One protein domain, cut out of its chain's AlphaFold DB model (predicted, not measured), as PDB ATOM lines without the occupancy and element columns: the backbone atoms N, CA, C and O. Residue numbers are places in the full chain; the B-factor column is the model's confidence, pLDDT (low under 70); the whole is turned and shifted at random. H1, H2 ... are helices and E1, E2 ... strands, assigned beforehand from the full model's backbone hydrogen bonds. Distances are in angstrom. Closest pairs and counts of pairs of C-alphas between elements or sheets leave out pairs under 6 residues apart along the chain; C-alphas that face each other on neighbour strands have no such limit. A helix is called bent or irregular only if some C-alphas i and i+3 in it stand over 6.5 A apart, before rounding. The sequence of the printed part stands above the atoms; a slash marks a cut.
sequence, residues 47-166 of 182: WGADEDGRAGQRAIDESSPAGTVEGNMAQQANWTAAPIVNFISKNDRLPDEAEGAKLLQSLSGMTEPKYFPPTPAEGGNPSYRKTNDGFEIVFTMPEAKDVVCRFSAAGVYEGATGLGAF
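This is residues 47 to 166 of the 182 residues of an uncharacterized protein of Phycisphaerales bacterium (UniProt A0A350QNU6). A twisted wall of four antiparallel strands, in the order E1, E2, E3, E4, has one face covered by the helix arm H2a, which crosses it, and by H3, which runs along E1; its other face is bare. H1 packs on H2a on the side away from the sheet, and H2b, the other arm of bent H2, packs on H3. The printed part has 120 residues, with three named helices followed by four named strands, class mixed. It is compact, with a radius of gyration of the C-alphas of 13.4 A and spans of 38 by 30 by 29 A.

E1 is residues 125 to 130, E2 134 to 140, 19.4 A long, E3 147 to 152, and E4 157 to 161, ending at C-alpha 161 (138.590, 132.667, 160.032). H2, residues 69 to 91, was assigned as one helix by its hydrogen bonds but is bent, with C-alphas 80 and 83 7.4 A apart; its arms are H2a, 69 to 80, 16.3 A, and H2b, 83 to 91. H3 is residues 97 to 105. H1, residues 47 to 63, 24.8 A, begins at C-alpha 47 (116.840, 132.917, 184.684).

E1 to E4 form a meander, each strand the antiparallel neighbour of the one before, with N 127 and O 138 at 2.8 A, N 137 and O 149 at 2.9 A, and N 161 and O 148 at 2.8 A. H2a and H3 lie on the same face, two layers, helices on one face of a sheet. H2a runs across the strands at a height over the sheet of 9.0 A; H3 lies over E1, C-alphas Gly 100 and Tyr 128 closest at 5.6 A. H1 and H2a, a helical hairpin, touch at C-alphas Gly 56 and Asn 78, 6.6 A, at a shallow tilt of 25 degrees. H2b touches H3, C-alphas Pro 83 and Leu 103 closest at 5.6 A. Every O i to N i+4 pair is within hydrogen-bond range in H2a, H2b and H3, and 11 of 13 in H1.

The printed part has no cut. The link from H3 to E1, 19 residues, is long. Mean pLDDT of the printed part is 73.9; 43 residues are under 70, among them residues 47 to 70.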
ATOM      1  N   TRP A  47     116.388 134.266 184.323       41.38
ATOM      2  CA  TRP A  47     116.840 132.917 184.684       41.38
ATOM      3  C   TRP A  47     117.089 132.046 183.440       41.38
ATOM      4  O   TRP A  47     118.075 131.318 183.394       41.38
ATOM      5  N   GLY A  48     116.262 132.174 182.393       42.38
ATOM      6  CA  GLY A  48     116.510 131.517 181.105       42.38
ATOM      7  C   GLY A  48     117.725 132.083 180.361       42.38
ATOM      8  O   GLY A  48     118.450 131.337 179.717       42.38
ATOM      9  N   ALA A  49     118.002 133.386 180.485       45.22
ATOM     10  CA  ALA A  49     119.193 133.992 179.885       45.22
ATOM     11  C   ALA A  49     120.501 133.587 180.597       45.22
ATOM     12  O   ALA A  49     121.530 133.435 179.937       45.22
ATOM     13  N   ASP A  50     120.468 133.386 181.919       43.41
ATOM     14  CA  ASP A  50     121.652 133.048 182.722       43.41
ATOM     15  C   ASP A  50     122.078 131.572 182.615       43.41
ATOM     16  O   ASP A  50     123.264 131.264 182.753       43.41
ATOM     17  N   GLU A  51     121.155 130.635 182.379       44.09
ATOM     18  CA  GLU A  51     121.507 129.212 182.235       44.09
ATOM     19  C   GLU A  51     122.075 128.894 180.841       44.09
ATOM     20  O   GLU A  51     123.073 128.174 180.735       44.09
ATOM     21  N   ASP A  52     121.538 129.519 179.791       46.44
ATOM     22  CA  ASP A  52     121.947 129.267 178.404       46.44
ATOM     23  C   ASP A  52     123.252 129.996 178.032       46.44
ATOM     24  O   ASP A  52     124.112 129.437 177.345       46.44
ATOM     25  N   GLY A  53     123.475 131.203 178.573       42.69
ATOM     26  CA  GLY A  53     124.759 131.905 178.446       42.69
ATOM     27  C   GLY A  53     125.911 131.151 179.121       42.69
ATOM     28  O   GLY A  53     127.017 131.088 178.585       42.69
ATOM     29  N   ARG A  54     125.637 130.492 180.259       45.25
ATOM     30  CA  ARG A  54     126.623 129.683 180.997       45.25
ATOM     31  C   ARG A  54     126.902 128.332 180.351       45.25
ATOM     32  O   ARG A  54     128.010 127.830 180.510       45.25
ATOM     33  N   ALA A  55     125.949 127.735 179.637       44.16
ATOM     34  CA  ALA A  55     126.196 126.519 178.861       44.16
ATOM     35  C   ALA A  55     127.155 126.791 177.690       44.16
ATOM     36  O   ALA A  55     128.112 126.040 177.499       44.16
ATOM     37  N   GLY A  56     126.968 127.917 176.991       46.94
ATOM     38  CA  GLY A  56     127.931 128.419 176.006       46.94
ATOM     39  C   GLY A  56     129.297 128.717 176.634       46.94
ATOM     40  O   GLY A  56     130.317 128.283 176.114       46.94
ATOM     41  N   GLN A  57     129.329 129.363 177.805       42.19
ATOM     42  CA  GLN A  57     130.577 129.648 178.528       42.19
ATOM     43  C   GLN A  57     131.312 128.403 179.033       42.19
ATOM     44  O   GLN A  57     132.531 128.363 178.949       42.19
ATOM     45  N   ARG A  58     130.610 127.353 179.477       48.53
ATOM     46  CA  ARG A  58     131.242 126.087 179.892       48.53
ATOM     47  C   ARG A  58     131.904 125.351 178.731       48.53
ATOM     48  O   ARG A  58     132.985 124.808 178.913       48.53
ATOM     49  N   ALA A  59     131.287 125.362 177.548       48.78
ATOM     50  CA  ALA A  59     131.898 124.787 176.351       48.78
ATOM     51  C   ALA A  59     133.154 125.566 175.918       48.78
ATOM     52  O   ALA A  59     134.095 124.978 175.395       48.78
ATOM     53  N   ILE A  60     133.192 126.876 176.168       45.88
ATOM     54  CA  ILE A  60     134.352 127.736 175.898       45.88
ATOM     55  C   ILE A  60     135.457 127.508 176.935       45.88
ATOM     56  O   ILE A  60     136.609 127.338 176.543       45.88
ATOM     57  N   ASP A  61     135.111 127.434 178.225       50.03
ATOM     58  CA  ASP A  61     136.052 127.116 179.309       50.03
ATOM     59  C   ASP A  61     136.726 125.742 179.102       50.03
ATOM     60  O   ASP A  61     137.861 125.543 179.534       50.03
ATOM     61  N   GLU A  62     136.053 124.799 178.426       47.25
ATOM     62  CA  GLU A  62     136.603 123.478 178.086       47.25
ATOM     63  C   GLU A  62     137.387 123.423 176.761       47.25
ATOM     64  O   GLU A  62     138.196 122.508 176.603       47.25
ATOM     65  N   SER A  63     137.183 124.349 175.812       45.47
ATOM     66  CA  SER A  63     137.711 124.205 174.437       45.47
ATOM     67  C   SER A  63     138.807 125.191 174.022       45.47
ATOM     68  O   SER A  63     139.587 124.842 173.138       45.47
ATOM     69  N   SER A  64     138.951 126.353 174.672       46.06
ATOM     70  CA  SER A  64     140.036 127.303 174.374       46.06
ATOM     71  C   SER A  64     140.488 128.042 175.638       46.06
ATOM     72  O   SER A  64     139.637 128.514 176.389       46.06
ATOM     73  N   PRO A  65     141.803 128.208 175.899       46.78
ATOM     74  CA  PRO A  65     142.264 128.890 177.104       46.78
ATOM     75  C   PRO A  65     141.728 130.325 177.141       46.78
ATOM     76  O   PRO A  65     141.984 131.119 176.226       46.78
ATOM     77  N   ALA A  66     140.988 130.659 178.199       49.84
ATOM     78  CA  ALA A  66     140.553 132.023 178.468       49.84
ATOM     79  C   ALA A  66     141.771 132.969 178.443       49.84
ATOM     80  O   ALA A  66     142.795 132.685 179.064       49.84
ATOM     81  N   GLY A  67     141.667 134.076 177.701       52.88
ATOM     82  CA  GLY A  67     142.768 135.027 177.498       52.88
ATOM     83  C   GLY A  67     143.532 134.874 176.178       52.88
ATOM     84  O   GLY A  67     144.390 135.704 175.891       52.88
ATOM     85  N   THR A  68     143.206 133.874 175.353       64.69
ATOM     86  CA  THR A  68     143.659 133.800 173.950       64.69
ATOM     87  C   THR A  68     142.694 134.537 173.023       64.69
ATOM     88  O   THR A  68     141.500 134.652 173.311       64.69
ATOM     89  N   VAL A  69     143.193 135.022 171.882       67.56
ATOM     90  CA  VAL A  69     142.365 135.714 170.883       67.56
ATOM     91  C   VAL A  69     141.246 134.804 170.367       67.56
ATOM     92  O   VAL A  69     140.100 135.243 170.296       67.56
ATOM     93  N   GLU A  70     141.547 133.535 170.080       69.38
ATOM     94  CA  GLU A  70     140.545 132.554 169.636       69.38
ATOM     95  C   GLU A  70     139.505 132.270 170.727       69.38
ATOM     96  O   GLU A  70     138.311 132.223 170.445       69.38
ATOM     97  N   GLY A  71     139.925 132.142 171.992       70.62
ATOM     98  CA  GLY A  71     139.005 131.935 173.113       70.62
ATOM     99  C   GLY A  71     138.058 133.116 173.330       70.62
ATOM    100  O   GLY A  71     136.869 132.921 173.586       70.62
ATOM    101  N   ASN A  72     138.547 134.346 173.181       76.81
ATOM    102  CA  ASN A  72     137.706 135.539 173.261       76.81
ATOM    103  C   ASN A  72     136.809 135.691 172.027       76.81
ATOM    104  O   ASN A  72     135.650 136.083 172.160       76.81
ATOM    105  N   MET A  73     137.300 135.319 170.841       81.06
ATOM    106  CA  MET A  73     136.493 135.319 169.622       81.06
ATOM    107  C   MET A  73     135.356 134.302 169.711       81.06
ATOM    108  O   MET A  73     134.222 134.629 169.373       81.06
ATOM    109  N   ALA A  74     135.621 133.104 170.235       79.88
ATOM    110  CA  ALA A  74     134.593 132.104 170.491       79.88
ATOM    111  C   ALA A  74     133.520 132.631 171.458       79.88
ATOM    112  O   ALA A  74     132.332 132.396 171.243       79.88
ATOM    113  N   GLN A  75     133.898 133.391 172.492       77.75
ATOM    114  CA  GLN A  75     132.930 134.029 173.397       77.75
ATOM    115  C   GLN A  75     132.077 135.078 172.697       77.75
ATOM    116  O   GLN A  75     130.850 135.032 172.815       77.75
ATOM    117  N   GLN A  76     132.699 135.976 171.931       82.69
ATOM    118  CA  GLN A  76     131.963 136.977 171.166       82.69
ATOM    119  C   GLN A  76     131.016 136.319 170.164       82.69
ATOM    120  O   GLN A  76     129.829 136.635 170.144       82.69
ATOM    121  N   ALA A  77     131.508 135.347 169.398       84.00
ATOM    122  CA  ALA A  77     130.731 134.623 168.408       84.00
ATOM    123  C   ALA A  77     129.530 133.909 169.041       84.00
ATOM    124  O   ALA A  77     128.419 134.027 168.532       84.00
ATOM    125  N   ASN A  78     129.724 133.208 170.161       83.81
ATOM    126  CA  ASN A  78     128.642 132.510 170.858       83.81
ATOM    127  C   ASN A  78     127.609 133.478 171.444       83.81
ATOM    128  O   ASN A  78     126.408 133.224 171.346       83.81
ATOM    129  N   TRP A  79     128.048 134.611 171.997       85.25
ATOM    130  CA  TRP A  79     127.133 135.655 172.457       85.25
ATOM    131  C   TRP A  79     126.290 136.206 171.299       85.25
ATOM    132  O   TRP A  79     125.066 136.288 171.405       85.25
ATOM    133  N   THR A  80     126.918 136.503 170.158       86.94
ATOM    134  CA  THR A  80     126.217 136.976 168.956       86.94
ATOM    135  C   THR A  80     125.307 135.898 168.351       86.94
ATOM    136  O   THR A  80     124.245 136.212 167.812       86.94
ATOM    137  N   ALA A  81     125.674 134.618 168.460       86.06
ATOM    138  CA  ALA A  81     124.886 133.495 167.958       86.06
ATOM    139  C   ALA A  81     123.705 133.114 168.858       86.06
ATOM    140  O   ALA A  81     122.776 132.467 168.376       86.06
ATOM    141  N   ALA A  82     123.687 133.523 170.129       86.50
ATOM    142  CA  ALA A  82     122.662 133.140 171.103       86.50
ATOM    143  C   ALA A  82     121.202 133.216 170.589       86.50
ATOM    144  O   ALA A  82     120.476 132.228 170.729       86.50
ATOM    145  N   PRO A  83     120.723 134.303 169.944       86.06
ATOM    146  CA  PRO A  83     119.353 134.352 169.425       86.06
ATOM    147  C   PRO A  83     119.104 133.369 168.266       86.06
ATOM    148  O   PRO A  83     117.982 132.886 168.115       86.06
ATOM    149  N   ILE A  84     120.128 133.044 167.472       87.62
ATOM    150  CA  ILE A  84     120.060 132.048 166.391       87.62
ATOM    151  C   ILE A  84     120.017 130.636 166.977       87.62
ATOM    152  O   ILE A  84     119.152 129.847 166.602       87.62
ATOM    153  N   VAL A  85     120.878 130.332 167.948       87.19
ATOM    154  CA  VAL A  85     120.887 129.036 168.645       87.19
ATOM    155  C   VAL A  85     119.553 128.796 169.357       87.19
ATOM    156  O   VAL A  85     118.957 127.728 169.228       87.19
ATOM    157  N   ASN A  86     119.003 129.828 170.000       84.94
ATOM    158  CA  ASN A  86     117.674 129.784 170.616       84.94
ATOM    159  C   ASN A  86     116.540 129.588 169.609       84.94
ATOM    160  O   ASN A  86     115.487 129.039 169.941       84.94
ATOM    161  N   PHE A  87     116.709 130.072 168.383       87.88
ATOM    162  CA  PHE A  87     115.753 129.817 167.320       87.88
ATOM    163  C   PHE A  87     115.808 128.353 166.876       87.88
ATOM    164  O   PHE A  87     114.752 127.730 166.748       87.88
ATOM    165  N   ILE A  88     117.013 127.806 166.696       84.56
ATOM    166  CA  ILE A  88     117.237 126.410 166.306       84.56
ATOM    167  C   ILE A  88     116.635 125.470 167.352       84.56
ATOM    168  O   ILE A  88     115.838 124.607 166.996       84.56
ATOM    169  N   SER A  89     116.913 125.690 168.641       86.44
ATOM    170  CA  SER A  89     116.395 124.835 169.720       86.44
ATOM    171  C   SER A  89     114.864 124.825 169.812       86.44
ATOM    172  O   SER A  89     114.273 123.820 170.202       86.44
ATOM    173  N   LYS A  90     114.200 125.924 169.427       89.12
ATOM    174  CA  LYS A  90     112.732 126.050 169.459       89.12
ATOM    175  C   LYS A  90     112.032 125.540 168.205       89.12
ATOM    176  O   LYS A  90     110.878 125.130 168.294       89.12
ATOM    177  N   ASN A  91     112.680 125.637 167.046       88.19
ATOM    178  CA  ASN A  91     112.044 125.389 165.748       88.19
ATOM    179  C   ASN A  91     112.604 124.164 165.015       88.19
ATOM    180  O   ASN A  91     112.076 123.826 163.959       88.19
ATOM    181  N   ASP A  92     113.660 123.539 165.544       90.12
ATOM    182  CA  ASP A  92     114.357 122.386 164.959       90.12
ATOM    183  C   ASP A  92     114.792 122.621 163.499       90.12
ATOM    184  O   ASP A  92     114.761 121.741 162.639       90.12
ATOM    185  N   ARG A  93     115.144 123.875 163.184       90.56
ATOM    186  CA  ARG A  93     115.610 124.296 161.860       90.56
ATOM    187  C   ARG A  93     116.494 125.533 161.937       90.56
ATOM    188  O   ARG A  93     116.353 126.362 162.836       90.56
ATOM    189  N   LEU A  94     117.315 125.715 160.908       89.75
ATOM    190  CA  LEU A  94     118.065 126.951 160.697       89.75
ATOM    191  C   LEU A  94     117.134 128.100 160.269       89.75
ATOM    192  O   LEU A  94     116.238 127.878 159.439       89.75
ATOM    193  N   PRO A  95     117.351 129.327 160.777       90.25
ATOM    194  CA  PRO A  95     116.654 130.500 160.274       90.25
ATOM    195  C   PRO A  95     117.085 130.794 158.834       90.25
ATOM    196  O   PRO A  95     118.235 130.568 158.446       90.25
ATOM    197  N   ASP A  96     116.169 131.303 158.022       92.50
ATOM    198  CA  ASP A  96     116.527 131.831 156.703       92.50
ATOM    199  C   ASP A  96     117.226 133.192 156.841       92.50
ATOM    200  O   ASP A  96     117.214 133.797 157.911       92.50
ATOM    201  N   GLU A  97     117.838 133.710 155.773       90.19
ATOM    202  CA  GLU A  97     118.672 134.924 155.849       90.19
ATOM    203  C   GLU A  97     117.941 136.129 156.464       90.19
ATOM    204  O   GLU A  97     118.474 136.822 157.331       90.19
ATOM    205  N   ALA A  98     116.678 136.336 156.080       90.00
ATOM    206  CA  ALA A  98     115.851 137.408 156.624       90.00
ATOM    207  C   ALA A  98     115.471 137.192 158.103       90.00
ATOM    208  O   ALA A  98     115.296 138.164 158.841       90.00
ATOM    209  N   GLU A  99     115.320 135.940 158.543       90.50
ATOM    210  CA  GLU A  99     115.055 135.604 159.946       90.50
ATOM    211  C   GLU A  99     116.325 135.787 160.782       90.50
ATOM    212  O   GLU A  99     116.276 136.440 161.822       90.50
ATOM    213  N   GLY A 100     117.468 135.302 160.294       87.44
ATOM    214  CA  GLY A 100     118.767 135.460 160.944       87.44
ATOM    215  C   GLY A 100     119.154 136.927 161.117       87.44
ATOM    216  O   GLY A 100     119.543 137.331 162.208       87.44
ATOM    217  N   ALA A 101     118.936 137.765 160.097       88.56
ATOM    218  CA  ALA A 101     119.159 139.206 160.206       88.56
ATOM    219  C   ALA A 101     118.292 139.859 161.300       88.56
ATOM    220  O   ALA A 101     118.780 140.692 162.062       88.56
ATOM    221  N   LYS A 102     117.018 139.462 161.429       89.12
ATOM    222  CA  LYS A 102     116.129 139.957 162.499       89.12
ATOM    223  C   LYS A 102     116.555 139.469 163.883       89.12
ATOM    224  O   LYS A 102     116.467 140.224 164.848       89.12
ATOM    225  N   LEU A 103     117.006 138.221 163.985       86.50
ATOM    226  CA  LEU A 103     117.513 137.648 165.231       86.50
ATOM    227  C   LEU A 103     118.772 138.387 165.696       86.50
ATOM    228  O   LEU A 103     118.851 138.756 166.862       86.50
ATOM    229  N   LEU A 104     119.694 138.710 164.788       86.00
ATOM    230  CA  LEU A 104     120.858 139.538 165.113       86.00
ATOM    231  C   LEU A 104     120.464 140.970 165.503       86.00
ATOM    232  O   LEU A 104     121.004 141.513 166.461       86.00
ATOM    233  N   GLN A 105     119.464 141.568 164.847       83.44
ATOM    234  CA  GLN A 105     118.948 142.886 165.246       83.44
ATOM    235  C   GLN A 105     118.375 142.903 166.669       83.44
ATOM    236  O   GLN A 105     118.415 143.953 167.307       83.44
ATOM    237  N   SER A 106     117.886 141.773 167.191       78.50
ATOM    238  CA  SER A 106     117.380 141.691 168.570       78.50
ATOM    239  C   SER A 106     118.459 141.902 169.641       78.50
ATOM    240  O   SER A 106     118.127 142.219 170.779       78.50
ATOM    241  N   LEU A 107     119.740 141.804 169.264       74.88
ATOM    242  CA  LEU A 107     120.877 142.142 170.123       74.88
ATOM    243  C   LEU A 107     121.074 143.660 170.264       74.88
ATOM    244  O   LEU A 107     121.812 144.106 171.142       74.88
ATOM    245  N   SER A 108     120.408 144.473 169.435       65.69
ATOM    246  CA  SER A 108     120.500 145.935 169.493       65.69
ATOM    247  C   SER A 108     119.950 146.443 170.828       65.69
ATOM    248  O   SER A 108     118.746 146.384 171.078       65.69
ATOM    249  N   GLY A 109     120.830 146.958 171.688       60.28
ATOM    250  CA  GLY A 109     120.484 147.409 173.041       60.28
ATOM    251  C   GLY A 109     120.835 146.417 174.153       60.28
ATOM    252  O   GLY A 109     120.658 146.753 175.324       60.28
ATOM    253  N   MET A 110     121.365 145.237 173.819       64.94
ATOM    254  CA  MET A 110     122.044 144.378 174.788       64.94
ATOM    255  C   MET A 110     123.481 144.862 174.997       64.94
ATOM    256  O   MET A 110     124.146 145.306 174.061       64.94
ATOM    257  N   THR A 111     123.962 144.784 176.236       69.25
ATOM    258  CA  THR A 111     125.354 145.109 176.551       69.25
ATOM    259  C   THR A 111     126.247 143.990 176.033       69.25
ATOM    260  O   THR A 111     126.232 142.890 176.587       69.25
ATOM    261  N   GLU A 112     127.015 144.272 174.983       70.00
ATOM    262  CA  GLU A 112     128.050 143.360 174.500       70.00
ATOM    263  C   GLU A 112     129.085 143.119 175.616       70.00
ATOM    264  O   GLU A 112     129.540 144.084 176.253       70.00
ATOM    265  N   PRO A 113     129.449 141.858 175.908       68.69
ATOM    266  CA  PRO A 113     130.505 141.570 176.861       68.69
ATOM    267  C   PRO A 113     131.825 142.169 176.373       68.69
ATOM    268  O   PRO A 113     132.160 142.095 175.195       68.69
ATOM    269  N   LYS A 114     132.589 142.768 177.288       69.38
ATOM    270  CA  LYS A 114     133.938 143.241 176.972       69.38
ATOM    271  C   LYS A 114     134.926 142.096 177.119       69.38
ATOM    272  O   LYS A 114     134.984 141.480 178.183       69.38
ATOM    273  N   TYR A 115     135.728 141.874 176.087       69.88
ATOM    274  CA  TYR A 115     136.749 140.833 176.056       69.88
ATOM    275  C   TYR A 115     138.146 141.438 176.232       69.88
ATOM    276  O   TYR A 115     138.426 142.529 175.739       69.88
ATOM    277  N   PHE A 116     139.018 140.737 176.958       57.00
ATOM    278  CA  PHE A 116     140.415 141.124 177.165       57.00
ATOM    279  C   PHE A 116     141.316 139.894 176.964       57.00
ATOM    280  O   PHE A 116     141.134 138.916 177.694       57.00
ATOM    281  N   PRO A 117     142.252 139.890 175.991       64.44
ATOM    282  CA  PRO A 117     142.507 140.927 174.979       64.44
ATOM    283  C   PRO A 117     141.302 141.196 174.051       64.44
ATOM    284  O   PRO A 117     140.426 140.333 173.940       64.44
ATOM    285  N   PRO A 118     141.237 142.387 173.423       66.31
ATOM    286  CA  PRO A 118     140.173 142.726 172.482       66.31
ATOM    287  C   PRO A 118     140.120 141.722 171.332       66.31
ATOM    288  O   PRO A 118     141.147 141.189 170.902       66.31
ATOM    289  N   THR A 119     138.913 141.435 170.855       71.31
ATOM    290  CA  THR A 119     138.706 140.510 169.744       71.31
ATOM    291  C   THR A 119     138.923 141.217 168.409       71.31
ATOM    292  O   THR A 119     138.651 142.413 168.290       71.31
ATOM    293  N   PRO A 120     139.334 140.489 167.357       69.06
ATOM    294  CA  PRO A 120     139.483 141.072 166.035       69.06
ATOM    295  C   PRO A 120     138.161 141.633 165.521       69.06
ATOM    296  O   PRO A 120     138.196 142.574 164.761       69.06
ATOM    297  N   ALA A 121     137.008 141.114 165.949       70.00
ATOM    298  CA  ALA A 121     135.689 141.597 165.548       70.00
ATOM    299  C   ALA A 121     135.145 142.767 166.401       70.00
ATOM    300  O   ALA A 121     133.968 143.115 166.271       70.00
ATOM    301  N   GLU A 122     135.951 143.379 167.279       70.38
ATOM    302  CA  GLU A 122     135.533 144.530 168.090       70.38
ATOM    303  C   GLU A 122     135.125 145.716 167.187       70.38
ATOM    304  O   GLU A 122     135.935 146.287 166.460       70.38
ATOM    305  N   GLY A 123     133.836 146.078 167.206       67.25
ATOM    306  CA  GLY A 123     133.269 147.145 166.367       67.25
ATOM    307  C   GLY A 123     132.839 146.717 164.956       67.25
ATOM    308  O   GLY A 123     132.351 147.555 164.193       67.25
ATOM    309  N   GLY A 124     132.981 145.436 164.603       71.38
ATOM    310  CA  GLY A 124     132.434 144.877 163.368       71.38
ATOM    311  C   GLY A 124     130.914 144.714 163.444       71.38
ATOM    312  O   GLY A 124     130.368 144.338 164.480       71.38
ATOM    313  N   ASN A 125     130.209 144.963 162.338       82.12
ATOM    314  CA  ASN A 125     128.766 144.718 162.288       82.12
ATOM    315  C   ASN A 125     128.511 143.234 161.986       82.12
ATOM    316  O   ASN A 125     128.917 142.775 160.913       82.12
ATOM    317  N   PRO A 126     127.840 142.481 162.878       88.38
ATOM    318  CA  PRO A 126     127.551 141.080 162.630       88.38
ATOM    319  C   PRO A 126     126.457 140.933 161.573       88.38
ATOM    320  O   PRO A 126     125.426 141.610 161.600       88.38
ATOM    321  N   SER A 127     126.656 139.988 160.667       90.00
ATOM    322  CA  SER A 127     125.674 139.572 159.673       90.00
ATOM    323  C   SER A 127     125.551 138.053 159.649       90.00
ATOM    324  O   SER A 127     126.497 137.331 159.956       90.00
ATOM    325  N   TYR A 128     124.356 137.569 159.325       92.44
ATOM    326  CA  TYR A 128     124.046 136.145 159.299       92.44
ATOM    327  C   TYR A 128     124.133 135.609 157.873       92.44
ATOM    328  O   TYR A 128     123.547 136.192 156.959       92.44
ATOM    329  N   ARG A 129     124.785 134.458 157.704       93.12
ATOM    330  CA  ARG A 129     124.806 133.702 156.452       93.12
ATOM    331  C   ARG A 129     124.454 132.243 156.717       93.12
ATOM    332  O   ARG A 129     125.127 131.569 157.488       93.12
ATOM    333  N   LYS A 130     123.414 131.736 156.055       90.69
ATOM    334  CA  LYS A 130     123.057 130.312 156.100       90.69
ATOM    335  C   LYS A 130     123.992 129.523 155.184       90.69
ATOM    336  O   LYS A 130     124.252 129.952 154.061       90.69
ATOM    337  N   THR A 131     124.475 128.374 155.640       90.06
ATOM    338  CA  THR A 131     125.289 127.455 154.834       90.06
ATOM    339  C   THR A 131     124.584 126.102 154.714       90.06
ATOM    340  O   THR A 131     123.526 125.887 155.309       90.06
ATOM    341  N   ASN A 132     125.127 125.190 153.905       84.06
ATOM    342  CA  ASN A 132     124.565 123.839 153.785       84.06
ATOM    343  C   ASN A 132     124.777 123.014 155.064       84.06
ATOM    344  O   ASN A 132     123.938 122.181 155.394       84.06
ATOM    345  N   ASP A 133     125.876 123.273 155.775       82.12
ATOM    346  CA  ASP A 133     126.316 122.492 156.936       82.12
ATOM    347  C   ASP A 133     125.929 123.154 158.277       82.12
ATOM    348  O   ASP A 133     126.040 122.545 159.343       82.12
ATOM    349  N   GLY A 134     125.427 124.392 158.238       90.00
ATOM    350  CA  GLY A 134     125.065 125.164 159.421       90.00
ATOM    351  C   GLY A 134     124.839 126.639 159.111       90.00
ATOM    352  O   GLY A 134     124.030 127.005 158.253       90.00
ATOM    353  N   PHE A 135     125.547 127.506 159.826       91.94
ATOM    354  CA  PHE A 135     125.503 128.940 159.578       91.94
ATOM    355  C   PHE A 135     126.812 129.626 159.949       91.94
ATOM    356  O   PHE A 135     127.676 129.080 160.631       91.94
ATOM    357  N   GLU A 136     126.949 130.857 159.483       92.69
ATOM    358  CA  GLU A 136     128.098 131.703 159.736       92.69
ATOM    359  C   GLU A 136     127.644 133.068 160.245       92.69
ATOM    360  O   GLU A 136     126.628 133.618 159.803       92.69
ATOM    361  N   ILE A 137     128.428 133.619 161.168       91.69
ATOM    362  CA  ILE A 137     128.335 135.014 161.588       91.69
ATOM    363  C   ILE A 137     129.548 135.731 161.017       91.69
ATOM    364  O   ILE A 137     130.687 135.389 161.329       91.69
ATOM    365  N   VAL A 138     129.290 136.704 160.149       90.56
ATOM    366  CA  VAL A 138     130.323 137.501 159.492       90.56
ATOM    367  C   VAL A 138     130.352 138.873 160.139       90.56
ATOM    368  O   VAL A 138     129.376 139.621 160.052       90.56
ATOM    369  N   PHE A 139     131.468 139.201 160.774       88.69
ATOM    370  CA  PHE A 139     131.742 140.527 161.302       88.69
ATOM    371  C   PHE A 139     132.479 141.329 160.235       88.69
ATOM    372  O   PHE A 139     133.669 141.115 159.995       88.69
ATOM    373  N   THR A 140     131.759 142.240 159.583       83.19
ATOM    374  CA  THR A 140     132.353 143.130 158.583       83.19
ATOM    375  C   THR A 140     132.990 144.326 159.265       83.19
ATOM    376  O   THR A 140     132.322 145.055 160.007       83.19
ATOM    377  N   MET A 141     134.273 144.543 158.979       76.38
ATOM    378  CA  MET A 141     135.054 145.642 159.533       76.38
ATOM    379  C   MET A 141     135.463 146.654 158.459       76.38
ATOM    380  O   MET A 141     135.804 146.263 157.345       76.38
ATOM    381  N   PRO A 142     135.467 147.963 158.774       67.25
ATOM    382  CA  PRO A 142     135.766 149.007 157.793       67.25
ATOM    383  C   PRO A 142     137.230 149.023 157.318       67.25
ATOM    384  O   PRO A 142     137.485 149.453 156.197       67.25
ATOM    385  N   GLU A 143     138.181 148.559 158.135       66.25
ATOM    386  CA  GLU A 143     139.628 148.650 157.848       66.25
ATOM    387  C   GLU A 143     140.381 147.313 158.006       66.25
ATOM    388  O   GLU A 143     141.609 147.276 157.937       66.25
ATOM    389  N   ALA A 144     139.668 146.199 158.194       68.69
ATOM    390  CA  ALA A 144     140.254 144.881 158.441       68.69
ATOM    391  C   ALA A 144     139.551 143.783 157.628       68.69
ATOM    392  O   ALA A 144     138.498 144.010 157.033       68.69
ATOM    393  N   LYS A 145     140.155 142.588 157.569       76.94
ATOM    394  CA  LYS A 145     139.509 141.421 156.950       76.94
ATOM    395  C   LYS A 145     138.250 141.057 157.733       76.94
ATOM    396  O   LYS A 145     138.256 141.106 158.959       76.94
ATOM    397  N   ASP A 146     137.217 140.642 157.009       83.31
ATOM    398  CA  ASP A 146     136.011 140.092 157.619       83.31
ATOM    399  C   ASP A 146     136.368 138.888 158.494       83.31
ATOM    400  O   ASP A 146     137.060 137.964 158.050       83.31
ATOM    401  N   VAL A 147     135.858 138.895 159.724       86.00
ATOM    402  CA  VAL A 147     135.976 137.755 160.634       86.00
ATOM    403  C   VAL A 147     134.741 136.893 160.449       86.00
ATOM    404  O   VAL A 147     133.615 137.354 160.635       86.00
ATOM    405  N   VAL A 148     134.943 135.639 160.057       88.38
ATOM    406  CA  VAL A 148     133.856 134.693 159.789       88.38
ATOM    407  C   VAL A 148     133.894 133.593 160.833       88.38
ATOM    408  O   VAL A 148     134.803 132.764 160.821       88.38
ATOM    409  N   CYS A 149     132.890 133.573 161.703       87.94
ATOM    410  CA  CYS A 149     132.684 132.543 162.714       87.94
ATOM    411  C   CYS A 149     131.727 131.479 162.186       87.94
ATOM    412  O   CYS A 149     130.621 131.809 161.752       87.94
ATOM    413  N   ARG A 150     132.141 130.212 162.232       86.94
ATOM    414  CA  ARG A 150     131.366 129.069 161.741       86.94
ATOM    415  C   ARG A 150     130.661 128.351 162.873       86.94
ATOM    416  O   ARG A 150     131.231 128.144 163.944       86.94
ATOM    417  N   PHE A 151     129.436 127.939 162.588       86.81
ATOM    418  CA  PHE A 151     128.610 127.156 163.482       86.81
ATOM    419  C   PHE A 151     127.992 125.986 162.729       86.81
ATOM    420  O   PHE A 151     127.498 126.141 161.608       86.81
ATOM    421  N   SER A 152     127.954 124.833 163.387       84.50
ATOM    422  CA  SER A 152     127.196 123.676 162.910       84.50
ATOM    423  C   SER A 152     125.695 123.975 162.840       84.50
ATOM    424  O   SER A 152     125.184 124.901 163.477       84.50
ATOM    425  N   ALA A 153     124.941 123.118 162.147       82.94
ATOM    426  CA  ALA A 153     123.478 123.164 162.149       82.94
ATOM    427  C   ALA A 153     122.845 123.069 163.556       82.94
ATOM    428  O   ALA A 153     121.722 123.527 163.750       82.94
ATOM    429  N   ALA A 154     123.572 122.514 164.532       79.88
ATOM    430  CA  ALA A 154     123.152 122.424 165.928       79.88
ATOM    431  C   ALA A 154     123.491 123.679 166.758       79.88
ATOM    432  O   ALA A 154     123.139 123.743 167.933       79.88
ATOM    433  N   GLY A 155     124.177 124.671 166.179       75.88
ATOM    434  CA  GLY A 155     124.594 125.880 166.892       75.88
ATOM    435  C   GLY A 155     125.894 125.747 167.684       75.88
ATOM    436  O   GLY A 155     126.194 126.614 168.496       75.88
ATOM    437  N   VAL A 156     126.674 124.688 167.454       81.12
ATOM    438  CA  VAL A 156     128.009 124.522 168.053       81.12
ATOM    439  C   VAL A 156     129.026 125.341 167.263       81.12
ATOM    440  O   VAL A 156     129.079 125.193 166.043       81.12
ATOM    441  N   TYR A 157     129.821 126.170 167.945       79.38
ATOM    442  CA  TYR A 157     130.934 126.918 167.351       79.38
ATOM    443  C   TYR A 157     132.030 125.967 166.856       79.38
ATOM    444  O   TYR A 157     132.505 125.118 167.609       79.38
ATOM    445  N   GLU A 158     132.436 126.116 165.596       78.69
ATOM    446  CA  GLU A 158     133.431 125.255 164.938       78.69
ATOM    447  C   GLU A 158     134.770 125.966 164.692       78.69
ATOM    448  O   GLU A 158     135.748 125.324 164.311       78.69
ATOM    449  N   GLY A 159     134.821 127.285 164.899       77.88
ATOM    450  CA  GLY A 159     136.022 128.101 164.723       77.88
ATOM    451  C   GLY A 159     135.768 129.398 163.958       77.88
ATOM    452  O   GLY A 159     134.699 129.611 163.373       77.88
ATOM    453  N   ALA A 160     136.780 130.264 163.937       81.94
ATOM    454  CA  ALA A 160     136.770 131.512 163.187       81.94
ATOM    455  C   ALA A 160     137.862 131.548 162.113       81.94
ATOM    456  O   ALA A 160     138.912 130.920 162.203       81.94
ATOM    457  N   THR A 161     137.604 132.320 161.061       79.88
ATOM    458  CA  THR A 161     138.590 132.667 160.032       79.88
ATOM    459  C   THR A 161     138.677 134.184 159.902       79.88
ATOM    460  O   THR A 161     137.756 134.891 160.302       79.88
ATOM    461  N   GLY A 162     139.782 134.697 159.351       70.12
ATOM    462  CA  GLY A 162     139.983 136.146 159.201       70.12
ATOM    463  C   GLY A 162     140.590 136.842 160.424       70.12
ATOM    464  O   GLY A 162     140.639 138.064 160.455       70.12
ATOM    465  N   LEU A 163     141.114 136.080 161.388       66.69
ATOM    466  CA  LEU A 163     141.701 136.592 162.637       66.69
ATOM    467  C   LEU A 163     143.010 137.381 162.442       66.69
ATOM    468  O   LEU A 163     143.396 138.145 163.321       66.69
ATOM    469  N   GLY A 164     143.663 137.254 161.281       59.12
ATOM    470  CA  GLY A 164     144.823 138.068 160.894       59.12
ATOM    471  C   GLY A 164     145.975 138.050 161.911       59.12
ATOM    472  O   GLY A 164     146.194 137.054 162.590       59.12
ATOM    473  N   ALA A 165     146.691 139.176 162.023       50.47
ATOM    474  CA  ALA A 165     147.895 139.365 162.848       50.47
ATOM    475  C   ALA A 165     147.717 139.103 164.362       50.47
ATOM    476  O   ALA A 165     148.688 139.162 165.108       50.47
ATOM    477  N   PHE A 166     146.506 138.798 164.835       51.41
ATOM    478  CA  PHE A 166     146.255 138.432 166.227       51.41
ATOM    479  C   PHE A 166     146.623 136.976 166.567       51.41
ATOM    480  O   PHE A 166     146.647 136.614 167.740       51.41
TER     481      PHE A 166